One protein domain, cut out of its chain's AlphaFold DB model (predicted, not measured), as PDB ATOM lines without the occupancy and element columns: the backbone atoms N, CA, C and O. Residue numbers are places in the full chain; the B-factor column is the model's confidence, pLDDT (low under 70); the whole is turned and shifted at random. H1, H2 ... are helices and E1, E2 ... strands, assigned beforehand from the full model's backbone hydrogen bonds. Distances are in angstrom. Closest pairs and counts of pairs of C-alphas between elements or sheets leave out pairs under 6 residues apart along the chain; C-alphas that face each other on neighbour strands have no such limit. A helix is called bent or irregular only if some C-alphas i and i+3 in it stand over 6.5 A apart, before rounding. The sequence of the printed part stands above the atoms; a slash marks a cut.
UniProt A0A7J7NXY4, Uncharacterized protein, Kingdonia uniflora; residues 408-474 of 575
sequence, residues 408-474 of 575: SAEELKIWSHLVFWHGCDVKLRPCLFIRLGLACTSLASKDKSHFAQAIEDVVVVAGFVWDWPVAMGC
ATOM      1  N   SER A 408     187.597 164.873  56.527       84.75
ATOM      2  CA  SER A 408     187.323 165.310  55.163       84.75
ATOM      3  C   SER A 408     187.028 166.814  55.115       84.75
ATOM      4  O   SER A 408     186.653 167.443  56.113       84.75
ATOM      5  N   ALA A 409     187.191 167.416  53.935       85.38
ATOM      6  CA  ALA A 409     186.894 168.834  53.740       85.38
ATOM      7  C   ALA A 409     185.411 169.144  54.019       85.38
ATOM      8  O   ALA A 409     185.078 170.207  54.549       85.38
ATOM      9  N   GLU A 410     184.522 168.200  53.714       88.25
ATOM     10  CA  GLU A 410     183.088 168.282  53.969       88.25
ATOM     11  C   GLU A 410     182.784 168.277  55.469       88.25
ATOM     12  O   GLU A 410     182.041 169.138  55.944       88.25
ATOM     13  N   GLU A 411     183.388 167.363  56.232       84.75
ATOM     14  CA  GLU A 411     183.228 167.304  57.691       84.75
ATOM     15  C   GLU A 411     183.741 168.578  58.359       84.75
ATOM     16  O   GLU A 411     183.066 169.142  59.225       84.75
ATOM     17  N   LEU A 412     184.886 169.091  57.904       86.00
ATOM     18  CA  LEU A 412     185.427 170.349  58.406       86.00
ATOM     19  C   LEU A 412     184.491 171.526  58.099       86.00
ATOM     20  O   LEU A 412     184.301 172.402  58.943       86.00
ATOM     21  N   LYS A 413     183.846 171.533  56.926       90.38
ATOM     22  CA  LYS A 413     182.848 172.549  56.568       90.38
ATOM     23  C   LYS A 413     181.609 172.458  57.456       90.38
ATOM     24  O   LYS A 413     181.137 173.494  57.928       90.38
ATOM     25  N   ILE A 414     181.119 171.249  57.739       91.12
ATOM     26  CA  ILE A 414     179.995 171.022  58.663       91.12
ATOM     27  C   ILE A 414     180.353 171.541  60.059       91.12
ATOM     28  O   ILE A 414     179.539 172.206  60.697       91.12
ATOM     29  N   TRP A 415     181.579 171.305  60.522       91.38
ATOM     30  CA  TRP A 415     182.034 171.707  61.853       91.38
ATOM     31  C   TRP A 415     182.658 173.101  61.921       91.38
ATOM     32  O   TRP A 415     183.073 173.507  63.000       91.38
ATOM     33  N   SER A 416     182.666 173.873  60.834       91.69
ATOM     34  CA  SER A 416     183.255 175.222  60.789       91.69
ATOM     35  C   SER A 416     182.666 176.190  61.826       91.69
ATOM     36  O   SER A 416     183.358 177.047  62.363       91.69
ATOM     37  N   HIS A 417     181.389 176.023  62.179       91.88
ATOM     38  CA  HIS A 417     180.729 176.802  63.232       91.88
ATOM     39  C   HIS A 417     181.142 176.387  64.662       91.88
ATOM     40  O   HIS A 417     180.883 177.118  65.623       91.88
ATOM     41  N   LEU A 418     181.770 175.216  64.805       92.94
ATOM     42  CA  LEU A 418     182.268 174.645  66.058       92.94
ATOM     43  C   LEU A 418     183.782 174.804  66.198       92.94
ATOM     44  O   LEU A 418     184.255 175.057  67.303       92.94
ATOM     45  N   VAL A 419     184.519 174.645  65.101       92.38
ATOM     46  CA  VAL A 419     185.980 174.669  65.030       92.38
ATOM     47  C   VAL A 419     186.393 175.631  63.926       92.38
ATOM     48  O   VAL A 419     186.147 175.372  62.751       92.38
ATOM     49  N   PHE A 420     187.019 176.744  64.295       92.12
ATOM     50  CA  PHE A 420     187.465 177.753  63.336       92.12
ATOM     51  C   PHE A 420     188.736 178.451  63.802       92.12
ATOM     52  O   PHE A 420     188.993 178.596  64.999       92.12
ATOM     53  N   TRP A 421     189.532 178.905  62.838       91.50
ATOM     54  CA  TRP A 421     190.698 179.742  63.094       91.50
ATOM     55  C   TRP A 421     190.257 181.165  63.440       91.50
ATOM     56  O   TRP A 421     189.396 181.739  62.775       91.50
ATOM     57  N   HIS A 422     190.852 181.743  64.476       91.00
ATOM     58  CA  HIS A 422     190.570 183.093  64.941       91.00
ATOM     59  C   HIS A 422     191.874 183.878  65.074       91.00
ATOM     60  O   HIS A 422     192.437 184.003  66.159       91.00
ATOM     61  N   GLY A 423     192.353 184.388  63.938       93.56
ATOM     62  CA  GLY A 423     193.538 185.236  63.869       93.56
ATOM     63  C   GLY A 423     194.773 184.622  64.532       93.56
ATOM     64  O   GLY A 423     194.958 183.400  64.551       93.56
ATOM     65  N   CYS A 424     195.608 185.500  65.080       93.00
ATOM     66  CA  CYS A 424     196.816 185.132  65.801       93.00
ATOM     67  C   CYS A 424     196.809 185.719  67.214       93.00
ATOM     68  O   CYS A 424     196.172 186.742  67.469       93.00
ATOM     69  N   ASP A 425     197.538 185.087  68.129       91.75
ATOM     70  CA  ASP A 425     197.802 185.668  69.444       91.75
ATOM     71  C   ASP A 425     198.878 186.769  69.383       91.75
ATOM     72  O   ASP A 425     199.446 187.069  68.334       91.75
ATOM     73  N   VAL A 426     199.203 187.352  70.544       90.94
ATOM     74  CA  VAL A 426     200.243 188.392  70.692       90.94
ATOM     75  C   VAL A 426     201.628 187.910  70.229       90.94
ATOM     76  O   VAL A 426     202.481 188.719  69.885       90.94
ATOM     77  N   LYS A 427     201.859 186.593  70.185       90.06
ATOM     78  CA  LYS A 427     203.102 185.978  69.698       90.06
ATOM     79  C   LYS A 427     203.016 185.570  68.222       90.06
ATOM     80  O   LYS A 427     203.852 184.793  67.770       90.06
ATOM     81  N   LEU A 428     202.014 186.062  67.490       89.69
ATOM     82  CA  LEU A 428     201.755 185.758  66.081       89.69
ATOM     83  C   LEU A 428     201.488 184.270  65.804       89.69
ATOM     84  O   LEU A 428     201.710 183.785  64.696       89.69
ATOM     85  N   ARG A 429     200.984 183.528  66.795       86.69
ATOM     86  CA  ARG A 429     200.655 182.105  66.652       86.69
ATOM     87  C   ARG A 429     199.194 181.954  66.238       86.69
ATOM     88  O   ARG A 429     198.335 182.570  66.878       86.69
ATOM     89  N   PRO A 430     198.883 181.135  65.220       88.00
ATOM     90  CA  PRO A 430     197.510 180.946  64.774       88.00
ATOM     91  C   PRO A 430     196.673 180.328  65.895       88.00
ATOM     92  O   PRO A 430     197.077 179.352  66.533       88.00
ATOM     93  N   CYS A 431     195.502 180.905  66.150       91.00
ATOM     94  CA  CYS A 431     194.625 180.471  67.233       91.00
ATOM     95  C   CYS A 431     193.448 179.665  66.684       91.00
ATOM     96  O   CYS A 431     192.669 180.170  65.880       91.00
ATOM     97  N   LEU A 432     193.295 178.421  67.141       92.25
ATOM     98  CA  LEU A 432     192.156 177.566  66.804       92.25
ATOM     99  C   LEU A 432     191.123 177.617  67.932       92.25
ATOM    100  O   LEU A 432     191.422 177.280  69.077       92.25
ATOM    101  N   PHE A 433     189.895 178.015  67.615       92.19
ATOM    102  CA  PHE A 433     188.796 178.068  68.572       92.19
ATOM    103  C   PHE A 433     187.920 176.832  68.435       92.19
ATOM    104  O   PHE A 433     187.475 176.503  67.339       92.19
ATOM    105  N   ILE A 434     187.638 176.180  69.567       93.38
ATOM    106  CA  ILE A 434     186.790 174.988  69.645       93.38
ATOM    107  C   ILE A 434     185.629 175.269  70.603       93.38
ATOM    108  O   ILE A 434     185.800 175.365  71.820       93.38
ATOM    109  N   ARG A 435     184.414 175.382  70.069       92.44
ATOM    110  CA  ARG A 435     183.187 175.624  70.840       92.44
ATOM    111  C   ARG A 435     182.619 174.315  71.386       92.44
ATOM    112  O   ARG A 435     181.578 173.841  70.937       92.44
ATOM    113  N   LEU A 436     183.282 173.739  72.390       90.19
ATOM    114  CA  LEU A 436     182.913 172.426  72.936       90.19
ATOM    115  C   LEU A 436     181.476 172.382  73.493       90.19
ATOM    116  O   LEU A 436     180.752 171.417  73.266       90.19
ATOM    117  N   GLY A 437     181.037 173.442  74.181       90.06
ATOM    118  CA  GLY A 437     179.673 173.529  74.720       90.06
ATOM    119  C   GLY A 437     178.598 173.540  73.627       90.06
ATOM    120  O   GLY A 437     177.585 172.848  73.748       90.06
ATOM    121  N   LEU A 438     178.858 174.261  72.531       90.38
ATOM    122  CA  LEU A 438     177.976 174.269  71.366       90.38
ATOM    123  C   LEU A 438     177.987 172.897  70.691       90.38
ATOM    124  O   LEU A 438     176.932 172.331  70.458       90.38
ATOM    125  N   ALA A 439     179.159 172.290  70.501       91.44
ATOM    126  CA  ALA A 439     179.268 170.965  69.898       91.44
ATOM    127  C   ALA A 439     178.521 169.884  70.698       91.44
ATOM    128  O   ALA A 439     177.824 169.042  70.135       91.44
ATOM    129  N   CYS A 440     178.601 169.916  72.032       85.88
ATOM    130  CA  CYS A 440     177.876 168.978  72.889       85.88
ATOM    131  C   CYS A 440     176.350 169.148  72.838       85.88
ATOM    132  O   CYS A 440     175.640 168.222  73.240       85.88
ATOM    133  N   THR A 441     175.836 170.288  72.378       90.50
ATOM    134  CA  THR A 441     174.395 170.581  72.316       90.50
ATOM    135  C   THR A 441     173.838 170.482  70.898       90.50
ATOM    136  O   THR A 441     172.765 169.907  70.736       90.50
ATOM    137  N   SER A 442     174.574 170.956  69.889       89.62
ATOM    138  CA  SER A 442     174.142 171.007  68.489       89.62
ATOM    139  C   SER A 442     174.324 169.691  67.734       89.62
ATOM    140  O   SER A 442     173.509 169.369  66.872       89.62
ATOM    141  N   LEU A 443     175.362 168.907  68.050       90.06
ATOM    142  CA  LEU A 443     175.640 167.661  67.333       90.06
ATOM    143  C   LEU A 443     174.680 166.538  67.747       90.06
ATOM    144  O   LEU A 443     174.262 166.439  68.905       90.06
ATOM    145  N   ALA A 444     174.379 165.627  66.821       90.69
ATOM    146  CA  ALA A 444     173.690 164.384  67.151       90.69
ATOM    147  C   ALA A 444     174.586 163.485  68.025       90.69
ATOM    148  O   ALA A 444     175.810 163.592  68.006       90.69
ATOM    149  N   SER A 445     174.003 162.564  68.800       86.50
ATOM    150  CA  SER A 445     174.770 161.683  69.703       86.50
ATOM    151  C   SER A 445     175.879 160.891  69.000       86.50
ATOM    152  O   SER A 445     176.940 160.696  69.588       86.50
ATOM    153  N   LYS A 446     175.649 160.483  67.747       84.44
ATOM    154  CA  LYS A 446     176.621 159.777  66.903       84.44
ATOM    155  C   LYS A 446     177.798 160.673  66.491       84.44
ATOM    156  O   LYS A 446     178.944 160.236  66.523       84.44
ATOM    157  N   ASP A 447     177.518 161.935  66.187       86.50
ATOM    158  CA  ASP A 447     178.529 162.891  65.732       86.50
ATOM    159  C   ASP A 447     179.328 163.463  66.903       86.50
ATOM    160  O   ASP A 447     180.480 163.833  66.729       86.50
ATOM    161  N   LYS A 448     178.775 163.467  68.126       87.94
ATOM    162  CA  LYS A 448     179.506 163.871  69.340       87.94
ATOM    163  C   LYS A 448     180.720 162.992  69.612       87.94
ATOM    164  O   LYS A 448     181.769 163.520  69.964       87.94
ATOM    165  N   SER A 449     180.587 161.669  69.479       84.25
ATOM    166  CA  SER A 449     181.726 160.757  69.652       84.25
ATOM    167  C   SER A 449     182.759 160.934  68.548       84.25
ATOM    168  O   SER A 449     183.948 160.945  68.842       84.25
ATOM    169  N   HIS A 450     182.306 161.136  67.309       84.62
ATOM    170  CA  HIS A 450     183.195 161.369  66.174       84.62
ATOM    171  C   HIS A 450     183.952 162.699  66.315       84.62
ATOM    172  O   HIS A 450     185.163 162.752  66.152       84.62
ATOM    173  N   PHE A 451     183.252 163.759  66.719       87.38
ATOM    174  CA  PHE A 451     183.820 165.078  66.984       87.38
ATOM    175  C   PHE A 451     184.802 165.067  68.159       87.38
ATOM    176  O   PHE A 451     185.864 165.677  68.078       87.38
ATOM    177  N   ALA A 452     184.478 164.357  69.245       85.38
ATOM    178  CA  ALA A 452     185.386 164.206  70.379       85.38
ATOM    179  C   ALA A 452     186.667 163.466  69.979       85.38
ATOM    180  O   ALA A 452     187.753 163.934  70.304       85.38
ATOM    181  N   GLN A 453     186.539 162.369  69.228       83.19
ATOM    182  CA  GLN A 453     187.681 161.624  68.705       83.19
ATOM    183  C   GLN A 453     188.542 162.497  67.784       83.19
ATOM    184  O   GLN A 453     189.746 162.586  67.976       83.19
ATOM    185  N   ALA A 454     187.923 163.237  66.864       82.00
ATOM    186  CA  ALA A 454     188.644 164.131  65.967       82.00
ATOM    187  C   ALA A 454     189.368 165.270  66.707       82.00
ATOM    188  O   ALA A 454     190.476 165.644  66.330       82.00
ATOM    189  N   ILE A 455     188.780 165.821  67.777       80.94
ATOM    190  CA  ILE A 455     189.470 166.803  68.626       80.94
ATOM    191  C   ILE A 455     190.625 166.153  69.377       80.94
ATOM    192  O   ILE A 455     191.688 166.760  69.455       80.94
ATOM    193  N   GLU A 456     190.443 164.960  69.942       73.88
ATOM    194  CA  GLU A 456     191.532 164.240  70.610       73.88
ATOM    195  C   GLU A 456     192.703 164.043  69.648       73.88
ATOM    196  O   GLU A 456     193.832 164.392  69.989       73.88
ATOM    197  N   ASP A 457     192.422 163.621  68.419       69.44
ATOM    198  CA  ASP A 457     193.429 163.423  67.383       69.44
ATOM    199  C   ASP A 457     194.148 164.741  67.029       69.44
ATOM    200  O   ASP A 457     195.375 164.773  66.948       69.44
ATOM    201  N   VAL A 458     193.423 165.861  66.916       67.56
ATOM    202  CA  VAL A 458     194.000 167.192  66.624       67.56
ATOM    203  C   VAL A 458     194.817 167.755  67.796       67.56
ATOM    204  O   VAL A 458     195.887 168.332  67.590       67.56
ATOM    205  N   VAL A 459     194.341 167.613  69.032       63.44
ATOM    206  CA  VAL A 459     195.009 168.149  70.231       63.44
ATOM    207  C   VAL A 459     196.253 167.340  70.571       63.44
ATOM    208  O   VAL A 459     197.271 167.914  70.948       63.44
ATOM    209  N   VAL A 460     196.204 166.020  70.386       55.22
ATOM    210  CA  VAL A 460     197.378 165.152  70.507       55.22
ATOM    211  C   VAL A 460     198.441 165.577  69.492       55.22
ATOM    212  O   VAL A 460     199.591 165.748  69.876       55.22
ATOM    213  N   VAL A 461     198.076 165.873  68.241       50.38
ATOM    214  CA  VAL A 461     199.025 166.412  67.246       50.38
ATOM    215  C   VAL A 461     199.607 167.757  67.674       50.38
ATOM    216  O   VAL A 461     200.815 167.954  67.571       50.38
ATOM    217  N   ALA A 462     198.786 168.673  68.193       50.88
ATOM    218  CA  ALA A 462     199.277 169.957  68.689       50.88
ATOM    219  C   ALA A 462     200.246 169.796  69.879       50.88
ATOM    220  O   ALA A 462     201.198 170.560  69.997       50.88
ATOM    221  N   GLY A 463     200.052 168.791  70.734       42.38
ATOM    222  CA  GLY A 463     200.988 168.468  71.815       42.38
ATOM    223  C   GLY A 463     202.276 167.811  71.311       42.38
ATOM    224  O   GLY A 463     203.366 168.265  71.631       42.38
ATOM    225  N   PHE A 464     202.184 166.779  70.471       39.22
ATOM    226  CA  PHE A 464     203.358 166.031  69.999       39.22
ATOM    227  C   PHE A 464     204.242 166.810  69.017       39.22
ATOM    228  O   PHE A 464     205.448 166.587  68.991       39.22
ATOM    229  N   VAL A 465     203.667 167.711  68.215       41.72
ATOM    230  CA  VAL A 465     204.419 168.519  67.238       41.72
ATOM    231  C   VAL A 465     204.987 169.802  67.869       41.72
ATOM    232  O   VAL A 465     205.926 170.370  67.321       41.72
ATOM    233  N   TRP A 466     204.463 170.258  69.019       40.81
ATOM    234  CA  TRP A 466     204.807 171.580  69.573       40.81
ATOM    235  C   TRP A 466     205.245 171.615  71.053       40.81
ATOM    236  O   TRP A 466     205.666 172.685  71.500       40.81
ATOM    237  N   ASP A 467     205.199 170.506  71.805       32.53
ATOM    238  CA  ASP A 467     205.798 170.385  73.150       32.53
ATOM    239  C   ASP A 467     207.101 169.552  73.113       32.53
ATOM    240  O   ASP A 467     207.153 168.386  73.503       32.53
ATOM    241  N   TRP A 468     208.194 170.185  72.676       32.12
ATOM    242  CA  TRP A 468     209.564 169.852  73.096       32.12
ATOM    243  C   TRP A 468     210.372 171.162  73.197       32.12
ATOM    244  O   TRP A 468     210.107 172.093  72.427       32.12
ATOM    245  N   PRO A 469     211.282 171.332  74.177       37.59
ATOM    246  CA  PRO A 469     211.701 172.662  74.588       37.59
ATOM    247  C   PRO A 469     212.819 173.179  73.691       37.59
ATOM    248  O   PRO A 469     213.948 172.725  73.827       37.59
ATOM    249  N   VAL A 470     212.560 174.190  72.858       31.30
ATOM    250  CA  VAL A 470     213.621 175.123  72.454       31.30
ATOM    251  C   VAL A 470     213.089 176.549  72.364       31.30
ATOM    252  O   VAL A 470     212.080 176.862  71.728       31.30
ATOM    253  N   ALA A 471     213.833 177.420  73.034       32.34
ATOM    254  CA  ALA A 471     213.886 178.844  72.818       32.34
ATOM    255  C   ALA A 471     214.192 179.149  71.343       32.34
ATOM    256  O   ALA A 471     215.351 179.222  70.970       32.34
ATOM    257  N   MET A 472     213.163 179.280  70.506       30.89
ATOM    258  CA  MET A 472     213.075 180.255  69.411       30.89
ATOM    259  C   MET A 472     211.792 180.028  68.595       30.89
ATOM    260  O   MET A 472     211.586 179.000  67.962       30.89
ATOM    261  N   GLY A 473     210.917 181.033  68.609       34.00
ATOM    262  CA  GLY A 473     210.242 181.518  67.401       34.00
ATOM    263  C   GLY A 473     209.158 180.708  66.679       34.00
ATOM    264  O   GLY A 473     208.529 181.306  65.816       34.00
ATOM    265  N   CYS A 474     208.859 179.440  66.989       31.70
ATOM    266  CA  CYS A 474     207.860 178.674  66.217       31.70
ATOM    267  C   CYS A 474     206.616 178.242  67.027       31.70
ATOM    268  O   CYS A 474     206.614 177.268  67.771       31.70
TER     269      CYS A 474
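AT A GLANCE: This is residues 408 to 474 of the 575 residues of an uncharacterized protein of Kingdonia uniflora (UniProt A0A7J7NXY4). A two-stranded hairpin, E1 and E2, and one long helix, H3, make the two arms of a loose, open frame, with a gap between the arms and the short helix H2 at the end where the chain passes from E2 over to H3. H1 sits at that same end of the hairpin, and beyond the far end of H3 the last residues, 467 to 474, curve round as a tail. The printed part has 67 residues with three named helices and two named strands, in the order H1, E1, E2, H2, H3; the sheet E1 - E2 is antiparallel and the class is mixed, helices and strands. The whole is loose, with a radius of gyration of the C-alphas of 14.0 A, and elongated, spanning 43 by 23 by 22 A.

IN THESE COORDINATES: Strand E1 is residues 419 to 424, 15.1 A from first to last C-alpha, and strand E2 is residues 430 to 434, 13.2 A. Helix H3, residues 445 to 466, is the longest helix at 31.6 A, from C-alpha 445 at (174.770, 161.683, 69.703) to C-alpha 466 at (204.807, 171.580, 69.573). Helix H2 is residues 436 to 442, 9.9 A long. Helix H1, residues 409 to 417, begins with C-alpha 409 at (186.894, 168.834, 53.740) and is 13.8 A long; it is irregular, with C-alphas 414 and 417 7.4 A apart.

HOW THE PARTS SIT: E1 and E2 form a hairpin of antiparallel neighbours, with 150 degrees between their directions. N 422 and O 431 are 2.8 A apart and N 433 and O 420 are 2.8 A apart, both within hydrogen-bond range. H1 and E2 are near each other, with 5 pairs of C-alphas within 10 A. The closest C-alphas of H1 and E1 are those of Leu 412 and Val 419, 7.9 A apart. H2 and H3 form a helical hairpin and only just touch, with 3 pairs of C-alphas within 8 A. Their closest C-alphas are those of Cys 440 and Lys 448, 6.4 A apart, and H3 touches H2 with residues 448 to 451 alone. They run opposite ways at a shallow tilt of 21 degrees. H3 is apart from E1, E2 and H1. Every O i to N i+4 pair is within hydrogen-bond range in H2, against 4 of 5 in H1 and 16 of 18 in H3.

THE WHOLE: The two C-alphas farthest apart, those of Ala 444 and Ala 471, are 43.1 A apart. Residues 456 to 465, which belong to H3, and residues 467 to 472 stand free. The printed part has no cut, and its four links between elements are tight. The mean pLDDT of the printed part is 76.6, and residues 457 to 474 are under 70.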